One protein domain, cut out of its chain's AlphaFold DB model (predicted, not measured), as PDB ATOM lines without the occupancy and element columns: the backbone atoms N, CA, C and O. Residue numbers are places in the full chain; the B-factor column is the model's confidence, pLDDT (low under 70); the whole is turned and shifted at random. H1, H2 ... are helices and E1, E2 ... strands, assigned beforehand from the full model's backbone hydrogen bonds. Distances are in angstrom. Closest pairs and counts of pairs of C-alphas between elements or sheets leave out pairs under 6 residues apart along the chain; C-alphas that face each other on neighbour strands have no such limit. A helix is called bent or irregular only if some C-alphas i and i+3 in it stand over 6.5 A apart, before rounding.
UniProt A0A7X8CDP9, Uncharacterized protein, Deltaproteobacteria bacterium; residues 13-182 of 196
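Overview. This is residues 13 to 182 of the 196 residues of an uncharacterized protein of Deltaproteobacteria bacterium (UniProt A0A7X8CDP9). Helix H1 and the strand hairpin E1 E2 make the core, with the long helix H5 crossing one side of both and H2 and H3 packing on H1's other side. H6a, first arm of the bent helix H6, crosses H1 and H5; residues 174 to 182 and the hairpin's turn, residues 43 to 48, stick out. The 170 printed residues are mostly helix, with six named helices and two strands ordered H1 E1 E2 H2 H3 H4 H5 H6, the strands antiparallel. The whole is compact, radius of gyration of the C-alphas 17.2 A, spanning 48 by 45 by 36 A.

Arrangement. Start at the hub, H1, residues 13 to 28. In the hairpin of E1, residues 35 to 42, and E2, residues 49 to 56, find N 39 and O 52 within hydrogen-bond range at 2.9 A. H2, residues 59 to 71, touches H1 with residues 65 to 69 alone, closest C-alphas Val 21 and Ile 69, 6.3 A. H3, residues 73 to 80, touches H1's residues 17 to 21 alone, closest C-alphas Val 21 and Leu 75, 6.9 A. H4, residues 100 to 103, touches H5, residues 110 to 138, at its residues 110 to 117 alone, closest C-alphas Glu 101 and Lys 114, 4.7 A. H5 is about perpendicular to H1 at 76 degrees and touches it with residues 128 to 132 alone, closest C-alphas Pro 15 and Ile 131, 6.2 A. H6, residues 147 to 180, assigned as one helix by its hydrogen bonds, is bent, C-alphas 167 and 170 being 7.6 A apart; its arms H6a, to 167, and H6b, from 170, stand at 58 degrees. H6a touches H1's residues 13 to 16 alone, closest C-alphas Leu 16 and Tyr 154, 5.9 A; H6b is apart from H5. Every O i to N i+4 pair is within hydrogen-bond range in H2, H3 and H6a, against 9 of 12 in H1, 22 of 25 in H5 and 5 of 7 in H6b; H4 is too short for one.

Along the chain. Find C-alpha 13 at (-6.890, -33.220, -38.090), where H1 begins, 22.1 A long. E1 measures 23.7 A, E2 23.3 A, H5 42.5 A and H6a 30.5 A; H6b ends at C-alpha 180, (-36.089, -21.970, -48.293).

Size, cuts and confidence. The C-alphas farthest apart are those of Ser 144 and Gly 182, 51.5 A. The printed part has no cut; the link from H3 to H4, residues 81 to 99, is long. No printed residue is under 70 in pLDDT.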
ATOM      1  N   MET A  13      -7.198 -33.962 -39.314       95.38
ATOM      2  CA  MET A  13      -6.890 -33.220 -38.090       95.38
ATOM      3  C   MET A  13      -8.099 -32.429 -37.592       95.38
ATOM      4  O   MET A  13      -8.299 -32.316 -36.384       95.38
ATOM      5  N   ASP A  14      -8.937 -31.917 -38.495       97.62
ATOM      6  CA  ASP A  14     -10.036 -31.035 -38.101       97.62
ATOM      7  C   ASP A  14     -11.138 -31.797 -37.354       97.62
ATOM      8  O   ASP A  14     -11.503 -31.354 -36.266       97.62
ATOM      9  N   PRO A  15     -11.636 -32.961 -37.834       97.94
ATOM     10  CA  PRO A  15     -12.527 -33.814 -37.050       97.94
ATOM     11  C   PRO A  15     -11.964 -34.202 -35.683       97.94
ATOM     12  O   PRO A  15     -12.692 -34.197 -34.691       97.94
ATOM     13  N   LEU A  16     -10.662 -34.507 -35.612       97.25
ATOM     14  CA  LEU A  16      -9.992 -34.834 -34.355       97.25
ATOM     15  C   LEU A  16     -10.075 -33.668 -33.374       97.25
ATOM     16  O   LEU A  16     -10.480 -33.862 -32.227       97.25
ATOM     17  N   LEU A  17      -9.698 -32.464 -33.806       98.06
ATOM     18  CA  LEU A  17      -9.707 -31.271 -32.965       98.06
ATOM     19  C   LEU A  17     -11.132 -30.875 -32.572       98.06
ATOM     20  O   LEU A  17     -11.400 -30.636 -31.392       98.06
ATOM     21  N   ALA A  18     -12.057 -30.882 -33.528       98.62
ATOM     22  CA  ALA A  18     -13.464 -30.598 -33.291       98.62
ATOM     23  C   ALA A  18     -14.047 -31.526 -32.220       98.62
ATOM     24  O   ALA A  18     -14.597 -31.045 -31.232       98.62
ATOM     25  N   HIS A  19     -13.849 -32.837 -32.345       97.94
ATOM     26  CA  HIS A  19     -14.444 -33.809 -31.431       97.94
ATOM     27  C   HIS A  19     -13.682 -33.960 -30.104       97.94
ATOM     28  O   HIS A  19     -14.294 -34.050 -29.044       97.94
ATOM     29  N   ARG A  20     -12.344 -33.975 -30.104       96.31
ATOM     30  CA  ARG A  20     -11.553 -34.293 -28.892       96.31
ATOM     31  C   ARG A  20     -11.072 -33.083 -28.115       96.31
ATOM     32  O   ARG A  20     -10.690 -33.236 -26.951       96.31
ATOM     33  N   VAL A  21     -11.066 -31.911 -28.738       97.75
ATOM     34  CA  VAL A  21     -10.622 -30.668 -28.101       97.75
ATOM     35  C   VAL A  21     -11.800 -29.733 -27.878       97.75
ATOM     36  O   VAL A  21     -11.977 -29.266 -26.754       97.75
ATOM     37  N   ILE A  22     -12.627 -29.503 -28.898       98.62
ATOM     38  CA  ILE A  22     -13.672 -28.473 -28.835       98.62
ATOM     39  C   ILE A  22     -15.023 -29.005 -28.342       98.62
ATOM     40  O   ILE A  22     -15.657 -28.338 -27.529       98.62
ATOM     41  N   ALA A  23     -15.462 -30.204 -28.727       98.25
ATOM     42  CA  ALA A  23     -16.752 -30.742 -28.280       98.25
ATOM     43  C   ALA A  23     -16.900 -30.800 -26.743       98.25
ATOM     44  O   ALA A  23     -17.944 -30.387 -26.239       98.25
ATOM     45  N   PRO A  24     -15.870 -31.193 -25.957       98.12
ATOM     46  CA  PRO A  24     -15.958 -31.147 -24.496       98.12
ATOM     47  C   PRO A  24     -16.111 -29.724 -23.943       98.12
ATOM     48  O   PRO A  24     -16.728 -29.528 -22.899       98.12
ATOM     49  N   VAL A  25     -15.546 -28.726 -24.628       98.31
ATOM     50  CA  VAL A  25     -15.682 -27.307 -24.272       98.31
ATOM     51  C   VAL A  25     -17.103 -26.840 -24.563       98.31
ATOM     52  O   VAL A  25     -17.736 -26.269 -23.680       98.31
ATOM     53  N   LEU A  26     -17.625 -27.139 -25.754       98.31
ATOM     54  CA  LEU A  26     -18.997 -26.807 -26.137       98.31
ATOM     55  C   LEU A  26     -20.020 -27.448 -25.202       98.31
ATOM     56  O   LEU A  26     -20.928 -26.767 -24.749       98.31
ATOM     57  N   SER A  27     -19.838 -28.720 -24.845       97.81
ATOM     58  CA  SER A  27     -20.720 -29.404 -23.894       97.81
ATOM     59  C   SER A  27     -20.674 -28.782 -22.497       97.81
ATOM     60  O   SER A  27     -21.688 -28.775 -21.807       97.81
ATOM     61  N   ARG A  28     -19.513 -28.282 -22.064       98.31
ATOM     62  CA  ARG A  28     -19.348 -27.690 -20.732       98.31
ATOM     63  C   ARG A  28     -19.905 -26.271 -20.636       98.31
ATOM     64  O   ARG A  28     -20.390 -25.904 -19.575       98.31
ATOM     65  N   TYR A  29     -19.781 -25.485 -21.701       98.19
ATOM     66  CA  TYR A  29     -20.114 -24.058 -21.721       98.19
ATOM     67  C   TYR A  29     -21.293 -23.752 -22.660       98.19
ATOM     68  O   TYR A  29     -21.408 -22.636 -23.158       98.19
ATOM     69  N   SER A  30     -22.162 -24.732 -22.931       96.12
ATOM     70  CA  SER A  30     -23.237 -24.618 -23.931       96.12
ATOM     71  C   SER A  30     -24.230 -23.496 -23.636       96.12
ATOM     72  O   SER A  30     -24.775 -22.907 -24.559       96.12
ATOM     73  N   GLU A  31     -24.462 -23.199 -22.357       97.31
ATOM     74  CA  GLU A  31     -25.361 -22.120 -21.929       97.31
ATOM     75  C   GLU A  31     -24.684 -20.738 -21.959       97.31
ATOM     76  O   GLU A  31     -25.365 -19.717 -21.980       97.31
ATOM     77  N   GLU A  32     -23.349 -20.696 -21.985       98.06
ATOM     78  CA  GLU A  32     -22.547 -19.467 -21.904       98.06
ATOM     79  C   GLU A  32     -21.949 -19.052 -23.263       98.06
ATOM     80  O   GLU A  32     -21.466 -17.930 -23.414       98.06
ATOM     81  N   ILE A  33     -21.976 -19.942 -24.262       97.56
ATOM     82  CA  ILE A  33     -21.549 -19.675 -25.639       97.56
ATOM     83  C   ILE A  33     -22.790 -19.543 -26.523       97.56
ATOM     84  O   ILE A  33     -23.426 -20.534 -26.871       97.56
ATOM     85  N   SER A  34     -23.116 -18.316 -26.929       94.50
ATOM     86  CA  SER A  34     -24.358 -18.048 -27.669       94.50
ATOM     87  C   SER A  34     -24.278 -18.424 -29.148       94.50
ATOM     88  O   SER A  34     -25.248 -18.908 -29.722       94.50
ATOM     89  N   LEU A  35     -23.129 -18.177 -29.777       97.12
ATOM     90  CA  LEU A  35     -22.876 -18.466 -31.188       97.12
ATOM     91  C   LEU A  35     -21.466 -19.006 -31.337       97.12
ATOM     92  O   LEU A  35     -20.540 -18.503 -30.702       97.12
ATOM     93  N   TRP A  36     -21.287 -19.990 -32.207       98.25
ATOM     94  CA  TRP A  36     -19.970 -20.528 -32.504       98.25
ATOM     95  C   TRP A  36     -19.917 -21.178 -33.880       98.25
ATOM     96  O   TRP A  36     -20.936 -21.513 -34.475       98.25
ATOM     97  N   ARG A  37     -18.707 -21.355 -34.401       98.44
ATOM     98  CA  ARG A  37     -18.471 -22.081 -35.647       98.44
ATOM     99  C   ARG A  37     -17.082 -22.681 -35.702       98.44
ATOM    100  O   ARG A  37     -16.148 -22.194 -35.059       98.44
ATOM    101  N   PHE A  38     -16.948 -23.665 -36.578       98.56
ATOM    102  CA  PHE A  38     -15.652 -24.088 -37.077       98.56
ATOM    103  C   PHE A  38     -15.313 -23.351 -38.369       98.56
ATOM    104  O   PHE A  38     -16.168 -23.122 -39.225       98.56
ATOM    105  N   HIS A  39     -14.045 -22.992 -38.523       96.81
ATOM    106  CA  HIS A  39     -13.490 -22.544 -39.791       96.81
ATOM    107  C   HIS A  39     -12.267 -23.391 -40.122       96.81
ATOM    108  O   HIS A  39     -11.418 -23.639 -39.267       96.81
ATOM    109  N   ARG A  40     -12.213 -23.872 -41.362       94.31
ATOM    110  CA  ARG A  40     -11.187 -24.786 -41.856       94.31
ATOM    111  C   ARG A  40     -10.581 -24.164 -43.099       94.31
ATOM    112  O   ARG A  40     -11.319 -23.786 -44.010       94.31
ATOM    113  N   ARG A  41      -9.260 -24.055 -43.139       90.94
ATOM    114  CA  ARG A  41      -8.534 -23.464 -44.263       90.94
ATOM    115  C   ARG A  41      -7.243 -24.219 -44.475       90.94
ATOM    116  O   ARG A  41      -6.524 -24.452 -43.517       90.94
ATOM    117  N   ALA A  42      -6.913 -24.524 -45.718       89.75
ATOM    118  CA  ALA A  42      -5.577 -24.955 -46.089       89.75
ATOM    119  C   ALA A  42      -5.200 -24.275 -47.400       89.75
ATOM    120  O   ALA A  42      -5.965 -24.322 -48.364       89.75
ATOM    121  N   ALA A  43      -4.058 -23.599 -47.409       86.06
ATOM    122  CA  ALA A  43      -3.502 -22.964 -48.594       86.06
ATOM    123  C   ALA A  43      -1.971 -23.050 -48.540       86.06
ATOM    124  O   ALA A  43      -1.411 -23.064 -47.439       86.06
ATOM    125  N   PRO A  44      -1.282 -23.075 -49.695       81.50
ATOM    126  CA  PRO A  44       0.175 -23.066 -49.749       81.50
ATOM    127  C   PRO A  44       0.714 -21.642 -49.537       81.50
ATOM    128  O   PRO A  44       1.387 -21.066 -50.386       81.50
ATOM    129  N   ASP A  45       0.371 -21.046 -48.400       83.06
ATOM    130  CA  ASP A  45       0.855 -19.744 -47.963       83.06
ATOM    131  C   ASP A  45       1.405 -19.810 -46.537       83.06
ATOM    132  O   ASP A  45       1.462 -20.871 -45.914       83.06
ATOM    133  N   ALA A  46       1.824 -18.660 -46.005       81.69
ATOM    134  CA  ALA A  46       2.412 -18.580 -44.672       81.69
ATOM    135  C   ALA A  46       1.479 -19.083 -43.554       81.69
ATOM    136  O   ALA A  46       1.972 -19.466 -42.493       81.69
ATOM    137  N   SER A  47       0.165 -19.089 -43.792       80.62
ATOM    138  CA  SER A  47      -0.844 -19.529 -42.830       80.62
ATOM    139  C   SER A  47      -1.043 -21.049 -42.835       80.62
ATOM    140  O   SER A  47      -1.469 -21.593 -41.819       80.62
ATOM    141  N   GLY A  48      -0.740 -21.741 -43.940       88.00
ATOM    142  CA  GLY A  48      -0.823 -23.202 -44.039       88.00
ATOM    143  C   GLY A  48      -2.228 -23.765 -43.777       88.00
ATOM    144  O   GLY A  48      -3.237 -23.187 -44.197       88.00
ATOM    145  N   HIS A  49      -2.293 -24.912 -43.087       92.56
ATOM    146  CA  HIS A  49      -3.544 -25.523 -42.616       92.56
ATOM    147  C   HIS A  49      -3.919 -24.989 -41.233       92.56
ATOM    148  O   HIS A  49      -3.183 -25.151 -40.263       92.56
ATOM    149  N   GLN A  50      -5.089 -24.361 -41.157       94.31
ATOM    150  CA  GLN A  50      -5.662 -23.773 -39.958       94.31
ATOM    151  C   GLN A  50      -7.039 -24.365 -39.664       94.31
ATOM    152  O   GLN A  50      -7.925 -24.416 -40.524       94.31
ATOM    153  N   PHE A  51      -7.219 -24.736 -38.401       97.38
ATOM    154  CA  PHE A  51      -8.504 -25.053 -37.798       97.38
ATOM    155  C   PHE A  51      -8.814 -23.994 -36.744       97.38
ATOM    156  O   PHE A  51      -8.038 -23.794 -35.810       97.38
ATOM    157  N   SER A  52      -9.936 -23.297 -36.889       97.69
ATOM    158  CA  SER A  52     -10.350 -22.240 -35.970       97.69
ATOM    159  C   SER A  52     -11.687 -22.577 -35.330       97.69
ATOM    160  O   SER A  52     -12.635 -22.968 -36.011       97.69
ATOM    161  N   PHE A  53     -11.768 -22.352 -34.024       98.31
ATOM    162  CA  PHE A  53     -13.014 -22.312 -33.275       98.31
ATOM    163  C   PHE A  53     -13.308 -20.855 -32.928       98.31
ATOM    164  O   PHE A  53     -12.558 -20.230 -32.179       98.31
ATOM    165  N   ILE A  54     -14.361 -20.302 -33.523       97.12
ATOM    166  CA  ILE A  54     -14.760 -18.901 -33.348       97.12
ATOM    167  C   ILE A  54     -16.071 -18.906 -32.580       97.12
ATOM    168  O   ILE A  54     -16.993 -19.607 -32.990       97.12
ATOM    169  N   PHE A  55     -16.166 -18.136 -31.500       97.31
ATOM    170  CA  PHE A  55     -17.353 -18.117 -30.654       97.31
ATOM    171  C   PHE A  55     -17.608 -16.747 -30.021       97.31
ATOM    172  O   PHE A  55     -16.708 -15.915 -29.930       97.31
ATOM    173  N   TYR A  56     -18.848 -16.547 -29.584       96.38
ATOM    174  CA  TYR A  56     -19.324 -15.372 -28.866       96.38
ATOM    175  C   TYR A  56     -19.663 -15.768 -27.433       96.38
ATOM    176  O   TYR A  56     -20.498 -16.646 -27.213       96.38
ATOM    177  N   ALA A  57     -18.998 -15.123 -26.481       95.94
ATOM    178  CA  ALA A  57     -19.227 -15.277 -25.052       95.94
ATOM    179  C   ALA A  57     -18.678 -14.052 -24.305       95.94
ATOM    180  O   ALA A  57     -17.901 -13.272 -24.865       95.94
ATOM    181  N   ASP A  58     -19.031 -13.917 -23.028       95.69
ATOM    182  CA  ASP A  58     -18.411 -12.916 -22.161       95.69
ATOM    183  C   ASP A  58     -16.897 -13.171 -22.006       95.69
ATOM    184  O   ASP A  58     -16.467 -14.331 -21.987       95.69
ATOM    185  N   PRO A  59     -16.064 -12.129 -21.804       96.44
ATOM    186  CA  PRO A  59     -14.611 -12.287 -21.677       96.44
ATOM    187  C   PRO A  59     -14.176 -13.309 -20.620       96.44
ATOM    188  O   PRO A  59     -13.270 -14.106 -20.848       96.44
ATOM    189  N   GLN A  60     -14.879 -13.349 -19.485       97.38
ATOM    190  CA  GLN A  60     -14.595 -14.296 -18.402       97.38
ATOM    191  C   GLN A  60     -14.890 -15.749 -18.802       97.38
ATOM    192  O   GLN A  60     -14.226 -16.673 -18.329       97.38
ATOM    193  N   VAL A  61     -15.899 -15.965 -19.650       97.88
ATOM    194  CA  VAL A  61     -16.219 -17.282 -20.215       97.88
ATOM    195  C   VAL A  61     -15.145 -17.662 -21.227       97.88
ATOM    196  O   VAL A  61     -14.634 -18.780 -21.174       97.88
ATOM    197  N   ALA A  62     -14.742 -16.726 -22.092       97.62
ATOM    198  CA  ALA A  62     -13.671 -16.939 -23.061       97.62
ATOM    199  C   ALA A  62     -12.355 -17.354 -22.380       97.62
ATOM    200  O   ALA A  62     -11.744 -18.335 -22.801       97.62
ATOM    201  N   ASP A  63     -11.976 -16.724 -21.263       98.00
ATOM    202  CA  ASP A  63     -10.803 -17.127 -20.472       98.00
ATOM    203  C   ASP A  63     -10.891 -18.582 -19.992       98.00
ATOM    204  O   ASP A  63      -9.933 -19.354 -20.113       98.00
ATOM    205  N   ARG A  64     -12.056 -18.986 -19.470       98.44
ATOM    206  CA  ARG A  64     -12.297 -20.365 -19.015       98.44
ATOM    207  C   ARG A  64     -12.286 -21.361 -20.173       98.44
ATOM    208  O   ARG A  64     -11.764 -22.468 -20.020       98.44
ATOM    209  N   VAL A  65     -12.829 -20.981 -21.326       98.56
ATOM    210  CA  VAL A  65     -12.783 -21.764 -22.567       98.56
ATOM    211  C   VAL A  65     -11.335 -21.955 -23.016       98.56
ATOM    212  O   VAL A  65     -10.904 -23.091 -23.220       98.56
ATOM    213  N   PHE A  66     -10.551 -20.880 -23.094       98.50
ATOM    214  CA  PHE A  66      -9.143 -20.929 -23.491       98.50
ATOM    215  C   PHE A  66      -8.312 -21.769 -22.522       98.50
ATOM    216  O   PHE A  66      -7.516 -22.600 -22.959       98.50
ATOM    217  N   ALA A  67      -8.530 -21.631 -21.213       98.19
ATOM    218  CA  ALA A  67      -7.881 -22.472 -20.211       98.19
ATOM    219  C   ALA A  67      -8.226 -23.961 -20.398       98.19
ATOM    220  O   ALA A  67      -7.323 -24.805 -20.376       98.19
ATOM    221  N   SER A  68      -9.499 -24.292 -20.651       98.25
ATOM    222  CA  SER A  68      -9.929 -25.663 -20.948       98.25
ATOM    223  C   SER A  68      -9.226 -26.223 -22.188       98.25
ATOM    224  O   SER A  68      -8.663 -27.318 -22.110       98.25
ATOM    225  N   ILE A  69      -9.183 -25.471 -23.294       98.38
ATOM    226  CA  ILE A  69      -8.505 -25.884 -24.535       98.38
ATOM    227  C   ILE A  69      -7.005 -26.086 -24.284       98.38
ATOM    228  O   ILE A  69      -6.483 -27.166 -24.561       98.38
ATOM    229  N   ARG A  70      -6.319 -25.116 -23.662       97.69
ATOM    230  CA  ARG A  70      -4.879 -25.202 -23.339       97.69
ATOM    231  C   ARG A  70      -4.541 -26.387 -22.443       97.69
ATOM    232  O   ARG A  70      -3.442 -26.934 -22.525       97.69
ATOM    233  N   SER A  71      -5.457 -26.775 -21.557       97.19
ATOM    234  CA  SER A  71      -5.273 -27.912 -20.655       97.19
ATOM    235  C   SER A  71      -5.493 -29.272 -21.327       97.19
ATOM    236  O   SER A  71      -5.075 -30.288 -20.766       97.19
ATOM    237  N   ASN A  72      -6.094 -29.303 -22.524       96.88
ATOM    238  CA  ASN A  72      -6.450 -30.530 -23.222       96.88
ATOM    239  C   ASN A  72      -5.207 -31.375 -23.541       96.88
ATOM    240  O   ASN A  72      -4.261 -30.924 -24.189       96.88
ATOM    241  N   ARG A  73      -5.228 -32.635 -23.094       94.06
ATOM    242  CA  ARG A  73      -4.110 -33.566 -23.264       94.06
ATOM    243  C   ARG A  73      -3.799 -33.852 -24.734       94.06
ATOM    244  O   ARG A  73      -2.634 -33.814 -25.101       94.06
ATOM    245  N   ILE A  74      -4.813 -34.088 -25.570       92.94
ATOM    246  CA  ILE A  74      -4.611 -34.390 -26.996       92.94
ATOM    247  C   ILE A  74      -3.912 -33.223 -27.689       92.94
ATOM    248  O   ILE A  74      -2.953 -33.438 -28.422       92.94
ATOM    249  N   LEU A  75      -4.332 -31.986 -27.408       95.75
ATOM    250  CA  LEU A  75      -3.686 -30.800 -27.969       95.75
ATOM    251  C   LEU A  75      -2.209 -30.698 -27.549       95.75
ATOM    252  O   LEU A  75      -1.347 -30.426 -28.384       95.75
ATOM    253  N   LYS A  76      -1.893 -30.950 -26.273       95.44
ATOM    254  CA  LYS A  76      -0.505 -30.951 -25.773       95.44
ATOM    255  C   LYS A  76       0.348 -32.054 -26.399       95.44
ATOM    256  O   LYS A  76       1.485 -31.784 -26.790       95.44
ATOM    257  N   ASP A  77      -0.196 -33.262 -26.510       92.50
ATOM    258  CA  ASP A  77       0.500 -34.418 -27.078       92.50
ATOM    259  C   ASP A  77       0.809 -34.173 -28.569       92.50
ATOM    260  O   ASP A  77       1.939 -34.377 -29.011       92.50
ATOM    261  N   MET A  78      -0.147 -33.619 -29.326       92.69
ATOM    262  CA  MET A  78       0.019 -33.274 -30.748       92.69
ATOM    263  C   MET A  78       1.044 -32.156 -30.978       92.69
ATOM    264  O   MET A  78       1.817 -32.224 -31.936       92.69
ATOM    265  N   LYS A  79       1.091 -31.147 -30.094       94.62
ATOM    266  CA  LYS A  79       2.135 -30.109 -30.127       94.62
ATOM    267  C   LYS A  79       3.515 -30.679 -29.813       94.62
ATOM    268  O   LYS A  79       4.478 -30.388 -30.512       94.62
ATOM    269  N   SER A  80       3.609 -31.544 -28.803       93.81
ATOM    270  CA  SER A  80       4.873 -32.195 -28.422       93.81
ATOM    271  C   SER A  80       5.408 -33.116 -29.524       93.81
ATOM    272  O   SER A  80       6.616 -33.252 -29.684       93.81
ATOM    273  N   ALA A  81       4.510 -33.717 -30.309       90.81
ATOM    274  CA  ALA A  81       4.843 -34.521 -31.479       90.81
ATOM    275  C   ALA A  81       5.161 -33.691 -32.743       90.81
ATOM    276  O   ALA A  81       5.467 -34.276 -33.780       90.81
ATOM    277  N   GLY A  82       5.068 -32.356 -32.688       91.75
ATOM    278  CA  GLY A  82       5.321 -31.466 -33.828       91.75
ATOM    279  C   GLY A  82       4.254 -31.512 -34.928       91.75
ATOM    280  O   GLY A  82       4.490 -31.012 -36.023       91.75
ATOM    281  N   ILE A  83       3.091 -32.113 -34.658       91.12
ATOM    282  CA  ILE A  83       1.977 -32.217 -35.616       91.12
ATOM    283  C   ILE A  83       1.181 -30.911 -35.646       91.12
ATOM    284  O   ILE A  83       0.763 -30.457 -36.707       91.12
ATOM    285  N   ILE A  84       0.980 -30.303 -34.476       93.44
ATOM    286  CA  ILE A  84       0.417 -28.958 -34.341       93.44
ATOM    287  C   ILE A  84       1.564 -28.021 -34.001       93.44
ATOM    288  O   ILE A  84       2.260 -28.231 -33.010       93.44
ATOM    289  N   LEU A  85       1.751 -26.992 -34.824       93.12
ATOM    290  CA  LEU A  85       2.838 -26.037 -34.640       93.12
ATOM    291  C   LEU A  85       2.535 -25.052 -33.507       93.12
ATOM    292  O   LEU A  85       3.397 -24.780 -32.677       93.12
ATOM    293  N   GLU A  86       1.301 -24.551 -33.446       94.62
ATOM    294  CA  GLU A  86       0.876 -23.569 -32.451       94.62
ATOM    295  C   GLU A  86      -0.646 -23.547 -32.260       94.62
ATOM    296  O   GLU A  86      -1.410 -24.067 -33.075       94.62
ATOM    297  N   ASP A  87      -1.076 -22.924 -31.164       95.94
ATOM    298  CA  ASP A  87      -2.457 -22.565 -30.861       95.94
ATOM    299  C   ASP A  87      -2.520 -21.103 -30.400       95.94
ATOM    300  O   ASP A  87      -1.798 -20.691 -29.490       95.94
ATOM    301  N   VAL A  88      -3.396 -20.320 -31.031       96.44
ATOM    302  CA  VAL A  88      -3.523 -18.870 -30.822       96.44
ATOM    303  C   VAL A  88      -4.899 -18.550 -30.247       96.44
ATOM    304  O   VAL A  88      -5.891 -19.191 -30.591       96.44
ATOM    305  N   TYR A  89      -4.954 -17.553 -29.365       97.25
ATOM    306  CA  TYR A  89      -6.161 -17.133 -28.656       97.25
ATOM    307  C   TYR A  89      -6.294 -15.610 -28.713       97.25
ATOM    308  O   TYR A  89      -5.281 -14.911 -28.663       97.25
ATOM    309  N   ASP A  90      -7.529 -15.115 -28.778       95.62
ATOM    310  CA  ASP A  90      -7.811 -13.682 -28.673       95.62
ATOM    311  C   ASP A  90      -7.490 -13.161 -27.255       95.62
ATOM    312  O   ASP A  90      -7.541 -13.901 -26.270       95.62
ATOM    313  N   ASP A  91      -7.161 -11.871 -27.148       95.31
ATOM    314  CA  ASP A  91      -6.968 -11.182 -25.866       95.31
ATOM    315  C   ASP A  91      -8.328 -10.815 -25.250       95.31
ATOM    316  O   ASP A  91      -9.024  -9.918 -25.731       95.31
ATOM    317  N   THR A  92      -8.705 -11.495 -24.167       95.00
ATOM    318  CA  THR A  92      -9.970 -11.274 -23.447       95.00
ATOM    319  C   THR A  92     -10.027  -9.929 -22.725       95.00
ATOM    320  O   THR A  92     -11.119  -9.430 -22.453       95.00
ATOM    321  N   GLY A  93      -8.883  -9.278 -22.487       94.81
ATOM    322  CA  GLY A  93      -8.823  -7.909 -21.971       94.81
ATOM    323  C   GLY A  93      -9.259  -6.855 -22.993       94.81
ATOM    324  O   GLY A  93      -9.535  -5.713 -22.617       94.81
ATOM    325  N   ARG A  94      -9.356  -7.216 -24.283       94.44
ATOM    326  CA  ARG A  94      -9.711  -6.301 -25.373       94.44
ATOM    327  C   ARG A  94     -10.780  -6.888 -26.296       94.44
ATOM    328  O   ARG A  94     -10.493  -7.604 -27.253       94.44
ATOM    329  N   ILE A  95     -12.021  -6.446 -26.106       92.00
ATOM    330  CA  ILE A  95     -13.138  -6.797 -26.994       92.00
ATOM    331  C   ILE A  95     -12.996  -6.044 -28.327       92.00
ATOM    332  O   ILE A  95     -13.299  -4.857 -28.423       92.00
ATOM    333  N   SER A  96     -12.509  -6.734 -29.361       90.81
ATOM    334  CA  SER A  96     -12.295  -6.159 -30.701       90.81
ATOM    335  C   SER A  96     -13.440  -6.406 -31.690       90.81
ATOM    336  O   SER A  96     -13.490  -5.740 -32.722       90.81
ATOM    337  N   LYS A  97     -14.338  -7.353 -31.382       92.75
ATOM    338  CA  LYS A  97     -15.438  -7.809 -32.251       92.75
ATOM    339  C   LYS A  97     -16.752  -7.969 -31.459       92.75
ATOM    340  O   LYS A  97     -17.195  -9.101 -31.259       92.75
ATOM    341  N   PRO A  98     -17.319  -6.884 -30.897       93.25
ATOM    342  CA  PRO A  98     -18.493  -6.964 -30.022       93.25
ATOM    343  C   PRO A  98     -19.802  -7.352 -30.734       93.25
ATOM    344  O   PRO A  98     -20.731  -7.800 -30.065       93.25
ATOM    345  N   ASN A  99     -19.909  -7.177 -32.053       95.19
ATOM    346  CA  ASN A  99     -21.144  -7.407 -32.803       95.19
ATOM    347  C   ASN A  99     -21.154  -8.773 -33.503       95.19
ATOM    348  O   ASN A  99     -20.118  -9.328 -33.882       95.19
ATOM    349  N   VAL A 100     -22.356  -9.304 -33.743       94.12
ATOM    350  CA  VAL A 100     -22.550 -10.614 -34.390       94.12
ATOM    351  C   VAL A 100     -22.004 -10.652 -35.821       94.12
ATOM    352  O   VAL A 100     -21.523 -11.685 -36.272       94.12
ATOM    353  N   GLU A 101     -22.016  -9.525 -36.528       95.81
ATOM    354  CA  GLU A 101     -21.478  -9.401 -37.882       95.81
ATOM    355  C   GLU A 101     -19.947  -9.295 -37.950       95.81
ATOM    356  O   GLU A 101     -19.380  -9.511 -39.017       95.81
ATOM    357  N   ASP A 102     -19.255  -9.005 -36.842       94.56
ATOM    358  CA  ASP A 102     -17.840  -8.596 -36.870       94.56
ATOM    359  C   ASP A 102     -16.880  -9.699 -37.347       94.56
ATOM    360  O   ASP A 102     -15.727  -9.420 -37.695       94.56
ATOM    361  N   THR A 103     -17.330 -10.959 -37.358       91.38
ATOM    362  CA  THR A 103     -16.552 -12.097 -37.875       91.38
ATOM    363  C   THR A 103     -16.984 -12.545 -39.279       91.38
ATOM    364  O   THR A 103     -16.359 -13.444 -39.851       91.38
ATOM    365  N   SER A 104     -18.018 -11.935 -39.857       94.38
ATOM    366  CA  SER A 104     -18.475 -12.200 -41.224       94.38
ATOM    367  C   SER A 104     -17.562 -11.534 -42.266       94.38
ATOM    368  O   SER A 104     -16.779 -10.635 -41.953       94.38
ATOM    369  N   ASP A 105     -17.640 -11.976 -43.525       93.50
ATOM    370  CA  ASP A 105     -16.891 -11.333 -44.610       93.50
ATOM    371  C   ASP A 105     -17.414  -9.905 -44.834       93.50
ATOM    372  O   ASP A 105     -18.604  -9.686 -45.072       93.50
ATOM    373  N   ARG A 106     -16.506  -8.925 -44.781       94.81
ATOM    374  CA  ARG A 106     -16.827  -7.498 -44.935       94.81
ATOM    375  C   ARG A 106     -17.361  -7.144 -46.322       94.81
ATOM    376  O   ARG A 106     -17.981  -6.094 -46.470       94.81
ATOM    377  N   ASN A 107     -17.124  -7.990 -47.324       96.06
ATOM    378  CA  ASN A 107     -17.622  -7.799 -48.684       96.06
ATOM    379  C   ASN A 107     -19.075  -8.268 -48.858       96.06
ATOM    380  O   ASN A 107     -19.684  -7.993 -49.891       96.06
ATOM    381  N   TRP A 108     -19.645  -8.986 -47.887       96.25
ATOM    382  CA  TRP A 108     -21.055  -9.365 -47.931       96.25
ATOM    383  C   TRP A 108     -21.960  -8.186 -47.584       96.25
ATOM    384  O   TRP A 108     -21.561  -7.243 -46.906       96.25
ATOM    385  N   SER A 109     -23.218  -8.243 -48.016       97.50
ATOM    386  CA  SER A 109     -24.214  -7.268 -47.580       97.50
ATOM    387  C   SER A 109     -24.459  -7.389 -46.071       97.50
ATOM    388  O   SER A 109     -24.378  -8.478 -45.501       97.50
ATOM    389  N   LEU A 110     -24.805  -6.280 -45.411       97.25
ATOM    390  CA  LEU A 110     -25.069  -6.271 -43.969       97.25
ATOM    391  C   LEU A 110     -26.126  -7.307 -43.519       97.25
ATOM    392  O   LEU A 110     -25.907  -7.947 -42.489       97.25
ATOM    393  N   PRO A 111     -27.232  -7.547 -44.262       98.06
ATOM    394  CA  PRO A 111     -28.173  -8.614 -43.915       98.06
ATOM    395  C   PRO A 111     -27.525 -10.001 -43.856       98.06
ATOM    396  O   PRO A 111     -27.816 -10.773 -42.941       98.06
ATOM    397  N   ILE A 112     -26.613 -10.312 -44.784       97.44
ATOM    398  CA  ILE A 112     -25.868 -11.575 -44.762       97.44
ATOM    399  C   ILE A 112     -24.893 -11.578 -43.596       97.44
ATOM    400  O   ILE A 112     -24.896 -12.527 -42.823       97.44
ATOM    401  N   GLN A 113     -24.124 -10.506 -43.392       97.62
ATOM    402  CA  GLN A 113     -23.170 -10.453 -42.284       97.62
ATOM    403  C   GLN A 113     -23.832 -10.705 -40.917       97.62
ATOM    404  O   GLN A 113     -23.243 -11.394 -40.087       97.62
ATOM    405  N   LYS A 114     -25.059 -10.208 -40.702       97.50
ATOM    406  CA  LYS A 114     -25.823 -10.386 -39.454       97.50
ATOM    407  C   LYS A 114     -26.494 -11.751 -39.301       97.50
ATOM    408  O   LYS A 114     -26.644 -12.229 -38.181       97.50
ATOM    409  N   SER A 115     -26.939 -12.363 -40.398       97.62
ATOM    410  CA  SER A 115     -27.674 -13.639 -40.368       97.62
ATOM    411  C   SER A 115     -26.762 -14.862 -40.491       97.62
ATOM    412  O   SER A 115     -27.050 -15.919 -39.930       97.62
ATOM    413  N   TRP A 116     -25.632 -14.715 -41.179       97.44
ATOM    414  CA  TRP A 116     -24.698 -15.794 -41.473       97.44
ATOM    415  C   TRP A 116     -24.151 -16.534 -40.235       97.44
ATOM    416  O   TRP A 116     -24.085 -17.762 -40.305       97.44
ATOM    417  N   PRO A 117     -23.834 -15.878 -39.095       97.81
ATOM    418  CA  PRO A 117     -23.387 -16.570 -37.881       97.81
ATOM    419  C   PRO A 117     -24.350 -17.661 -37.386       97.81
ATOM    420  O   PRO A 117     -23.904 -18.714 -36.937       97.81
ATOM    421  N   TYR A 118     -25.662 -17.451 -37.518       97.75
ATOM    422  CA  TYR A 118     -26.671 -18.441 -37.128       97.75
ATOM    423  C   TYR A 118     -26.687 -19.634 -38.087       97.75
ATOM    424  O   TYR A 118     -26.690 -20.787 -37.656       97.75
ATOM    425  N   PHE A 119     -26.649 -19.359 -39.394       97.44
ATOM    426  CA  PHE A 119     -26.606 -20.398 -40.421       97.44
ATOM    427  C   PHE A 119     -25.379 -21.300 -40.249       97.44
ATOM    428  O   PHE A 119     -25.500 -22.521 -40.157       97.44
ATOM    429  N   ILE A 120     -24.189 -20.704 -40.160       97.81
ATOM    430  CA  ILE A 120     -22.945 -21.471 -40.080       97.81
ATOM    431  C   ILE A 120     -22.798 -22.224 -38.755       97.81
ATOM    432  O   ILE A 120     -22.146 -23.268 -38.735       97.81
ATOM    433  N   MET A 121     -23.390 -21.739 -37.659       98.38
ATOM    434  CA  MET A 121     -23.423 -22.483 -36.399       98.38
ATOM    435  C   MET A 121     -24.200 -23.787 -36.580       98.38
ATOM    436  O   MET A 121     -23.691 -24.841 -36.215       98.38
ATOM    437  N   GLY A 122     -25.369 -23.750 -37.232       98.06
ATOM    438  CA  GLY A 122     -26.135 -24.959 -37.560       98.06
ATOM    439  C   GLY A 122     -25.364 -25.929 -38.465       98.06
ATOM    440  O   GLY A 122     -25.366 -27.139 -38.231       98.06
ATOM    441  N   VAL A 123     -24.627 -25.406 -39.451       97.88
ATOM    442  CA  VAL A 123     -23.737 -26.218 -40.303       97.88
ATOM    443  C   VAL A 123     -22.587 -26.825 -39.487       97.88
ATOM    444  O   VAL A 123     -22.267 -27.999 -39.654       97.88
ATOM    445  N   SER A 124     -21.986 -26.052 -38.580       98.62
ATOM    446  CA  SER A 124     -20.889 -26.504 -37.712       98.62
ATOM    447  C   SER A 124     -21.349 -27.576 -36.727       98.62
ATOM    448  O   SER A 124     -20.642 -28.564 -36.546       98.62
ATOM    449  N   GLN A 125     -22.538 -27.409 -36.140       98.56
ATOM    450  CA  GLN A 125     -23.192 -28.407 -35.294       98.56
ATOM    451  C   GLN A 125     -23.444 -29.692 -36.081       98.56
ATOM    452  O   GLN A 125     -23.011 -30.754 -35.656       98.56
ATOM    453  N   THR A 126     -24.036 -29.591 -37.277       98.12
ATOM    454  CA  THR A 126     -24.282 -30.768 -38.126       98.12
ATOM    455  C   THR A 126     -22.990 -31.510 -38.458       98.12
ATOM    456  O   THR A 126     -22.934 -32.734 -38.385       98.12
ATOM    457  N   TRP A 127     -21.922 -30.784 -38.804       98.50
ATOM    458  CA  TRP A 127     -20.626 -31.404 -39.065       98.50
ATOM    459  C   TRP A 127     -20.046 -32.077 -37.814       98.50
ATOM    460  O   TRP A 127     -19.527 -33.185 -37.921       98.50
ATOM    461  N   LEU A 128     -20.172 -31.459 -36.635       98.62
ATOM    462  CA  LEU A 128     -19.751 -32.058 -35.367       98.62
ATOM    463  C   LEU A 128     -20.519 -33.343 -35.048       98.62
ATOM    464  O   LEU A 128     -19.910 -34.333 -34.645       98.62
ATOM    465  N   ASP A 129     -21.826 -33.352 -35.291       98.06
ATOM    466  CA  ASP A 129     -22.670 -34.527 -35.083       98.06
ATOM    467  C   ASP A 129     -22.305 -35.657 -36.052       98.06
ATOM    468  O   ASP A 129     -22.218 -36.811 -35.640       98.06
ATOM    469  N   LEU A 130     -22.001 -35.351 -37.320       97.94
ATOM    470  CA  LEU A 130     -21.496 -36.349 -38.274       97.94
ATOM    471  C   LEU A 130     -20.151 -36.942 -37.837       97.94
ATOM    472  O   LEU A 130     -19.921 -38.136 -38.036       97.94
ATOM    473  N   ILE A 131     -19.276 -36.141 -37.217       98.25
ATOM    474  CA  ILE A 131     -18.039 -36.654 -36.616       98.25
ATOM    475  C   ILE A 131     -18.368 -37.637 -35.497       98.25
ATOM    476  O   ILE A 131     -17.844 -38.748 -35.514       98.25
ATOM    477  N   GLU A 132     -19.246 -37.267 -34.563       96.94
ATOM    478  CA  GLU A 132     -19.665 -38.150 -33.467       96.94
ATOM    479  C   GLU A 132     -20.249 -39.466 -34.002       96.94
ATOM    480  O   GLU A 132     -19.831 -40.545 -33.578       96.94
ATOM    481  N   GLN A 133     -21.143 -39.406 -34.995       95.69
ATOM    482  CA  GLN A 133     -21.718 -40.606 -35.613       95.69
ATOM    483  C   GLN A 133     -20.650 -41.479 -36.285       95.69
ATOM    484  O   GLN A 133     -20.645 -42.696 -36.090       95.69
ATOM    485  N   GLY A 134     -19.709 -40.878 -37.022       95.94
ATOM    486  CA  GLY A 134     -18.595 -41.605 -37.638       95.94
ATOM    487  C   GLY A 134     -17.688 -42.277 -36.603       95.94
ATOM    488  O   GLY A 134     -17.264 -43.421 -36.783       95.94
ATOM    489  N   VAL A 135     -17.439 -41.614 -35.469       95.75
ATOM    490  CA  VAL A 135     -16.709 -42.209 -34.340       95.75
ATOM    491  C   VAL A 135     -17.482 -43.387 -33.750       95.75
ATOM    492  O   VAL A 135     -16.899 -44.454 -33.555       95.75
ATOM    493  N   VAL A 136     -18.781 -43.234 -33.484       94.12
ATOM    494  CA  VAL A 136     -19.627 -44.309 -32.943       94.12
ATOM    495  C   VAL A 136     -19.646 -45.515 -33.884       94.12
ATOM    496  O   VAL A 136     -19.467 -46.643 -33.423       94.12
ATOM    497  N   GLN A 137     -19.796 -45.288 -35.190       92.94
ATOM    498  CA  GLN A 137     -19.844 -46.342 -36.204       92.94
ATOM    499  C   GLN A 137     -18.530 -47.124 -36.303       92.94
ATOM    500  O   GLN A 137     -18.547 -48.351 -36.412       92.94
ATOM    501  N   ARG A 138     -17.385 -46.433 -36.242       93.31
ATOM    502  CA  ARG A 138     -16.059 -47.071 -36.260       93.31
ATOM    503  C   ARG A 138     -15.688 -47.736 -34.938       93.31
ATOM    504  O   ARG A 138     -14.775 -48.559 -34.905       93.31
ATOM    505  N   GLY A 139     -16.391 -47.401 -33.860       90.25
ATOM    506  CA  GLY A 139     -16.131 -47.898 -32.518       90.25
ATOM    507  C   GLY A 139     -15.120 -47.048 -31.748       90.25
ATOM    508  O   GLY A 139     -14.673 -45.986 -32.174       90.25
ATOM    509  N   LYS A 140     -14.768 -47.500 -30.544       81.06
ATOM    510  CA  LYS A 140     -13.901 -46.732 -29.642       81.06
ATOM    511  C   LYS A 140     -12.431 -47.003 -29.939       81.06
ATOM    512  O   LYS A 140     -12.005 -48.153 -29.956       81.06
ATOM    513  N   ILE A 141     -11.649 -45.934 -30.056       83.94
ATOM    514  CA  ILE A 141     -10.193 -46.017 -29.956       83.94
ATOM    515  C   ILE A 141      -9.765 -46.113 -28.484       83.94
ATOM    516  O   ILE A 141     -10.350 -45.452 -27.617       83.94
ATOM    517  N   ASP A 142      -8.753 -46.935 -28.198       80.25
ATOM    518  CA  ASP A 142      -8.194 -47.074 -26.854       80.25
ATOM    519  C   ASP A 142      -7.687 -45.716 -26.328       80.25
ATOM    520  O   ASP A 142      -7.099 -44.909 -27.048       80.25
ATOM    521  N   ARG A 143      -7.896 -45.465 -25.034       75.88
ATOM    522  CA  ARG A 143      -7.320 -44.322 -24.316       75.88
ATOM    523  C   ARG A 143      -5.793 -44.367 -24.273       75.88
ATOM    524  O   ARG A 143      -5.184 -43.317 -24.086       75.88
ATOM    525  N   SER A 144      -5.198 -45.553 -24.404       81.88
ATOM    526  CA  SER A 144      -3.748 -45.754 -24.466       81.88
ATOM    527  C   SER A 144      -3.164 -45.644 -25.883       81.88
ATOM    528  O   SER A 144      -1.948 -45.740 -26.044       81.88
ATOM    529  N   ALA A 145      -4.011 -45.421 -26.898       86.06
ATOM    530  CA  ALA A 145      -3.602 -45.393 -28.296       86.06
ATOM    531  C   ALA A 145      -2.523 -44.339 -28.568       86.06
ATOM    532  O   ALA A 145      -2.543 -43.231 -28.019       86.06
ATOM    533  N   SER A 146      -1.589 -44.685 -29.454       87.50
ATOM    534  CA  SER A 146      -0.538 -43.759 -29.848       87.50
ATOM    535  C   SER A 146      -1.111 -42.593 -30.657       87.50
ATOM    536  O   SER A 146      -2.183 -42.682 -31.261       87.50
ATOM    537  N   CYS A 147      -0.353 -41.500 -30.739       87.06
ATOM    538  CA  CYS A 147      -0.705 -40.361 -31.582       87.06
ATOM    539  C   CYS A 147      -0.987 -40.780 -33.038       87.06
ATOM    540  O   CYS A 147      -1.935 -40.302 -33.655       87.06
ATOM    541  N   ARG A 148      -0.200 -41.725 -33.567       88.69
ATOM    542  CA  ARG A 148      -0.363 -42.264 -34.921       88.69
ATOM    543  C   ARG A 148      -1.685 -43.015 -35.091       88.69
ATOM    544  O   ARG A 148      -2.346 -42.838 -36.110       88.69
ATOM    545  N   ASP A 149      -2.074 -43.819 -34.105       92.19
ATOM    546  CA  ASP A 149      -3.317 -44.596 -34.160       92.19
ATOM    547  C   ASP A 149      -4.540 -43.679 -34.098       92.19
ATOM    548  O   ASP A 149      -5.507 -43.875 -34.834       92.19
ATOM    549  N   ILE A 150      -4.472 -42.623 -33.278       93.38
ATOM    550  CA  ILE A 150      -5.513 -41.590 -33.211       93.38
ATOM    551  C   ILE A 150      -5.667 -40.908 -34.574       93.38
ATOM    552  O   ILE A 150      -6.787 -40.783 -35.068       93.38
ATOM    553  N   LEU A 151      -4.566 -40.514 -35.217       93.00
ATOM    554  CA  LEU A 151      -4.614 -39.904 -36.548       93.00
ATOM    555  C   LEU A 151      -5.210 -40.843 -37.600       93.00
ATOM    556  O   LEU A 151      -6.072 -40.426 -38.371       93.00
ATOM    557  N   ALA A 152      -4.799 -42.113 -37.611       94.12
ATOM    558  CA  ALA A 152      -5.337 -43.107 -38.539       94.12
ATOM    559  C   ALA A 152      -6.847 -43.318 -38.340       94.12
ATOM    560  O   ALA A 152      -7.595 -43.410 -39.314       94.12
ATOM    561  N   PHE A 153      -7.308 -43.328 -37.089       96.56
ATOM    562  CA  PHE A 153      -8.727 -43.427 -36.766       96.56
ATOM    563  C   PHE A 153      -9.522 -42.230 -37.304       96.56
ATOM    564  O   PHE A 153     -10.518 -42.424 -38.002       96.56
ATOM    565  N   TYR A 154      -9.062 -40.996 -37.064       97.06
ATOM    566  CA  TYR A 154      -9.750 -39.801 -37.571       97.06
ATOM    567  C   TYR A 154      -9.624 -39.605 -39.077       97.06
ATOM    568  O   TYR A 154     -10.512 -38.997 -39.674       97.06
ATOM    569  N   LYS A 155      -8.580 -40.149 -39.713       96.62
ATOM    570  CA  LYS A 155      -8.520 -40.236 -41.175       96.62
ATOM    571  C   LYS A 155      -9.727 -40.992 -41.710       96.62
ATOM    572  O   LYS A 155     -10.426 -40.487 -42.580       96.62
ATOM    573  N   GLY A 156     -10.013 -42.133 -41.103       96.75
ATOM    574  CA  GLY A 156     -11.200 -42.903 -41.402       96.75
ATOM    575  C   GLY A 156     -12.512 -42.156 -41.145       96.75
ATOM    576  O   GLY A 156     -13.385 -42.131 -42.004       96.75
ATOM    577  N   VAL A 157     -12.650 -41.503 -39.989       97.56
ATOM    578  CA  VAL A 157     -13.850 -40.697 -39.685       97.56
ATOM    579  C   VAL A 157     -14.059 -39.601 -40.739       97.56
ATOM    580  O   VAL A 157     -15.176 -39.379 -41.194       97.56
ATOM    581  N   ASN A 158     -12.985 -38.937 -41.175       97.50
ATOM    582  CA  ASN A 158     -13.052 -37.923 -42.226       97.50
ATOM    583  C   ASN A 158     -13.479 -38.505 -43.585       97.50
ATOM    584  O   ASN A 158     -14.225 -37.854 -44.314       97.50
ATOM    585  N   GLU A 159     -13.018 -39.711 -43.927       96.75
ATOM    586  CA  GLU A 159     -13.442 -40.432 -45.135       96.75
ATOM    587  C   GLU A 159     -14.944 -40.752 -45.096       96.75
ATOM    588  O   GLU A 159     -15.636 -40.503 -46.084       96.75
ATOM    589  N   ASP A 160     -15.468 -41.208 -43.954       96.00
ATOM    590  CA  ASP A 160     -16.894 -41.526 -43.800       96.00
ATOM    591  C   ASP A 160     -17.770 -40.273 -43.946       96.00
ATOM    592  O   ASP A 160     -18.737 -40.276 -44.706       96.00
ATOM    593  N   ILE A 161     -17.389 -39.166 -43.293       96.38
ATOM    594  CA  ILE A 161     -18.086 -37.874 -43.431       96.38
ATOM    595  C   ILE A 161     -18.068 -37.411 -44.891       96.38
ATOM    596  O   ILE A 161     -19.081 -36.940 -45.411       96.38
ATOM    597  N   GLY A 162     -16.919 -37.547 -45.561       95.38
ATOM    598  CA  GLY A 162     -16.774 -37.218 -46.976       95.38
ATOM    599  C   GLY A 162     -17.698 -38.053 -47.862       95.38
ATOM    600  O   GLY A 162     -18.357 -37.499 -48.742       95.38
ATOM    601  N   ALA A 163     -17.804 -39.357 -47.599       95.50
ATOM    602  CA  ALA A 163     -18.696 -40.255 -48.324       95.50
ATOM    603  C   ALA A 163     -20.177 -39.897 -48.108       95.50
ATOM    604  O   ALA A 163     -20.930 -39.822 -49.080       95.50
ATOM    605  N   THR A 164     -20.588 -39.603 -46.868       95.50
ATOM    606  CA  THR A 164     -21.943 -39.114 -46.563       95.50
ATOM    607  C   THR A 164     -22.234 -37.813 -47.303       95.50
ATOM    608  O   THR A 164     -23.255 -37.708 -47.979       95.50
ATOM    609  N   TRP A 165     -21.317 -36.840 -47.263       95.19
ATOM    610  CA  TRP A 165     -21.476 -35.579 -47.988       95.19
ATOM    611  C   TRP A 165     -21.613 -35.789 -49.501       95.19
ATOM    612  O   TRP A 165     -22.512 -35.228 -50.119       95.19
ATOM    613  N   GLN A 166     -20.765 -36.613 -50.114       94.75
ATOM    614  CA  GLN A 166     -20.819 -36.856 -51.559       94.75
ATOM    615  C   GLN A 166     -22.106 -37.566 -51.991       94.75
ATOM    616  O   GLN A 166     -22.646 -37.263 -53.054       94.75
ATOM    617  N   LYS A 167     -22.601 -38.502 -51.178       95.88
ATOM    618  CA  LYS A 167     -23.785 -39.305 -51.495       95.88
ATOM    619  C   LYS A 167     -25.094 -38.571 -51.206       95.88
ATOM    620  O   LYS A 167     -26.048 -38.697 -51.969       95.88
ATOM    621  N   GLU A 168     -25.155 -37.842 -50.097       96.00
ATOM    622  CA  GLU A 168     -26.407 -37.320 -49.530       96.00
ATOM    623  C   GLU A 168     -26.454 -35.784 -49.528       96.00
ATOM    624  O   GLU A 168     -27.534 -35.200 -49.428       96.00
ATOM    625  N   GLY A 169     -25.306 -35.123 -49.729       93.06
ATOM    626  CA  GLY A 169     -25.114 -33.670 -49.686       93.06
ATOM    627  C   GLY A 169     -26.109 -32.881 -50.532       93.06
ATOM    628  O   GLY A 169     -26.720 -31.912 -50.076       93.06
ATOM    629  N   GLN A 170     -26.309 -33.330 -51.773       89.81
ATOM    630  CA  GLN A 170     -27.199 -32.661 -52.719       89.81
ATOM    631  C   GLN A 170     -28.646 -32.616 -52.215       89.81
ATOM    632  O   GLN A 170     -29.292 -31.576 -52.318       89.81
ATOM    633  N   HIS A 171     -29.159 -33.719 -51.669       91.12
ATOM    634  CA  HIS A 171     -30.550 -33.790 -51.231       91.12
ATOM    635  C   HIS A 171     -30.728 -33.220 -49.817       91.12
ATOM    636  O   HIS A 171     -31.549 -32.332 -49.609       91.12
ATOM    637  N   ALA A 172     -29.922 -33.672 -48.856       92.75
ATOM    638  CA  ALA A 172     -30.098 -33.298 -47.456       92.75
ATOM    639  C   ALA A 172     -29.761 -31.824 -47.177       92.75
ATOM    640  O   ALA A 172     -30.363 -31.216 -46.297       92.75
ATOM    641  N   PHE A 173     -28.826 -31.229 -47.923       92.06
ATOM    642  CA  PHE A 173     -28.362 -29.869 -47.648       92.06
ATOM    643  C   PHE A 173     -28.747 -28.906 -48.761       92.06
ATOM    644  O   PHE A 173     -29.440 -27.926 -48.504       92.06
ATOM    645  N   LEU A 174     -28.335 -29.174 -50.004       91.19
ATOM    646  CA  LEU A 174     -28.507 -28.199 -51.086       91.19
ATOM    647  C   LEU A 174     -29.971 -28.051 -51.511       91.19
ATOM    648  O   LEU A 174     -30.440 -26.927 -51.668       91.19
ATOM    649  N   HIS A 175     -30.708 -29.154 -51.661       91.44
ATOM    650  CA  HIS A 175     -32.131 -29.114 -52.008       91.44
ATOM    651  C   HIS A 175     -32.960 -28.412 -50.924       91.44
ATOM    652  O   HIS A 175     -33.713 -27.494 -51.247       91.44
ATOM    653  N   HIS A 176     -32.794 -28.780 -49.650       93.56
ATOM    654  CA  HIS A 176     -33.534 -28.144 -48.557       93.56
ATOM    655  C   HIS A 176     -33.143 -26.676 -48.348       93.56
ATOM    656  O   HIS A 176     -34.022 -25.849 -48.115       93.56
ATOM    657  N   LEU A 177     -31.862 -26.321 -48.505       93.00
ATOM    658  CA  LEU A 177     -31.435 -24.924 -48.481       93.00
ATOM    659  C   LEU A 177     -32.095 -24.133 -49.612       93.00
ATOM    660  O   LEU A 177     -32.672 -23.080 -49.362       93.00
ATOM    661  N   ASN A 178     -32.061 -24.653 -50.842       92.06
ATOM    662  CA  ASN A 178     -32.653 -23.972 -51.992       92.06
ATOM    663  C   ASN A 178     -34.181 -23.835 -51.864       92.06
ATOM    664  O   ASN A 178     -34.748 -22.823 -52.271       92.06
ATOM    665  N   ALA A 179     -34.852 -24.811 -51.240       94.00
ATOM    666  CA  ALA A 179     -36.287 -24.757 -50.970       94.00
ATOM    667  C   ALA A 179     -36.681 -23.549 -50.099       94.00
ATOM    668  O   ALA A 179     -37.717 -22.934 -50.351       94.00
ATOM    669  N   LEU A 180     -35.846 -23.159 -49.125       94.75
ATOM    670  CA  LEU A 180     -36.089 -21.970 -48.293       94.75
ATOM    671  C   LEU A 180     -36.035 -20.659 -49.089       94.75
ATOM    672  O   LEU A 180     -36.673 -19.684 -48.703       94.75
ATOM    673  N   PHE A 181     -35.308 -20.647 -50.207       93.12
ATOM    674  CA  PHE A 181     -35.194 -19.502 -51.111       93.12
ATOM    675  C   PHE A 181     -36.088 -19.639 -52.351       93.12
ATOM    676  O   PHE A 181     -35.850 -18.987 -53.362       93.12
ATOM    677  N   GLY A 182     -37.123 -20.485 -52.288       93.62
ATOM    678  CA  GLY A 182     -38.106 -20.617 -53.365       93.62
ATOM    679  C   GLY A 182     -37.579 -21.317 -54.617       93.62
ATOM    680  O   GLY A 182     -38.169 -21.166 -55.681       93.62
TER     681      GLY A 182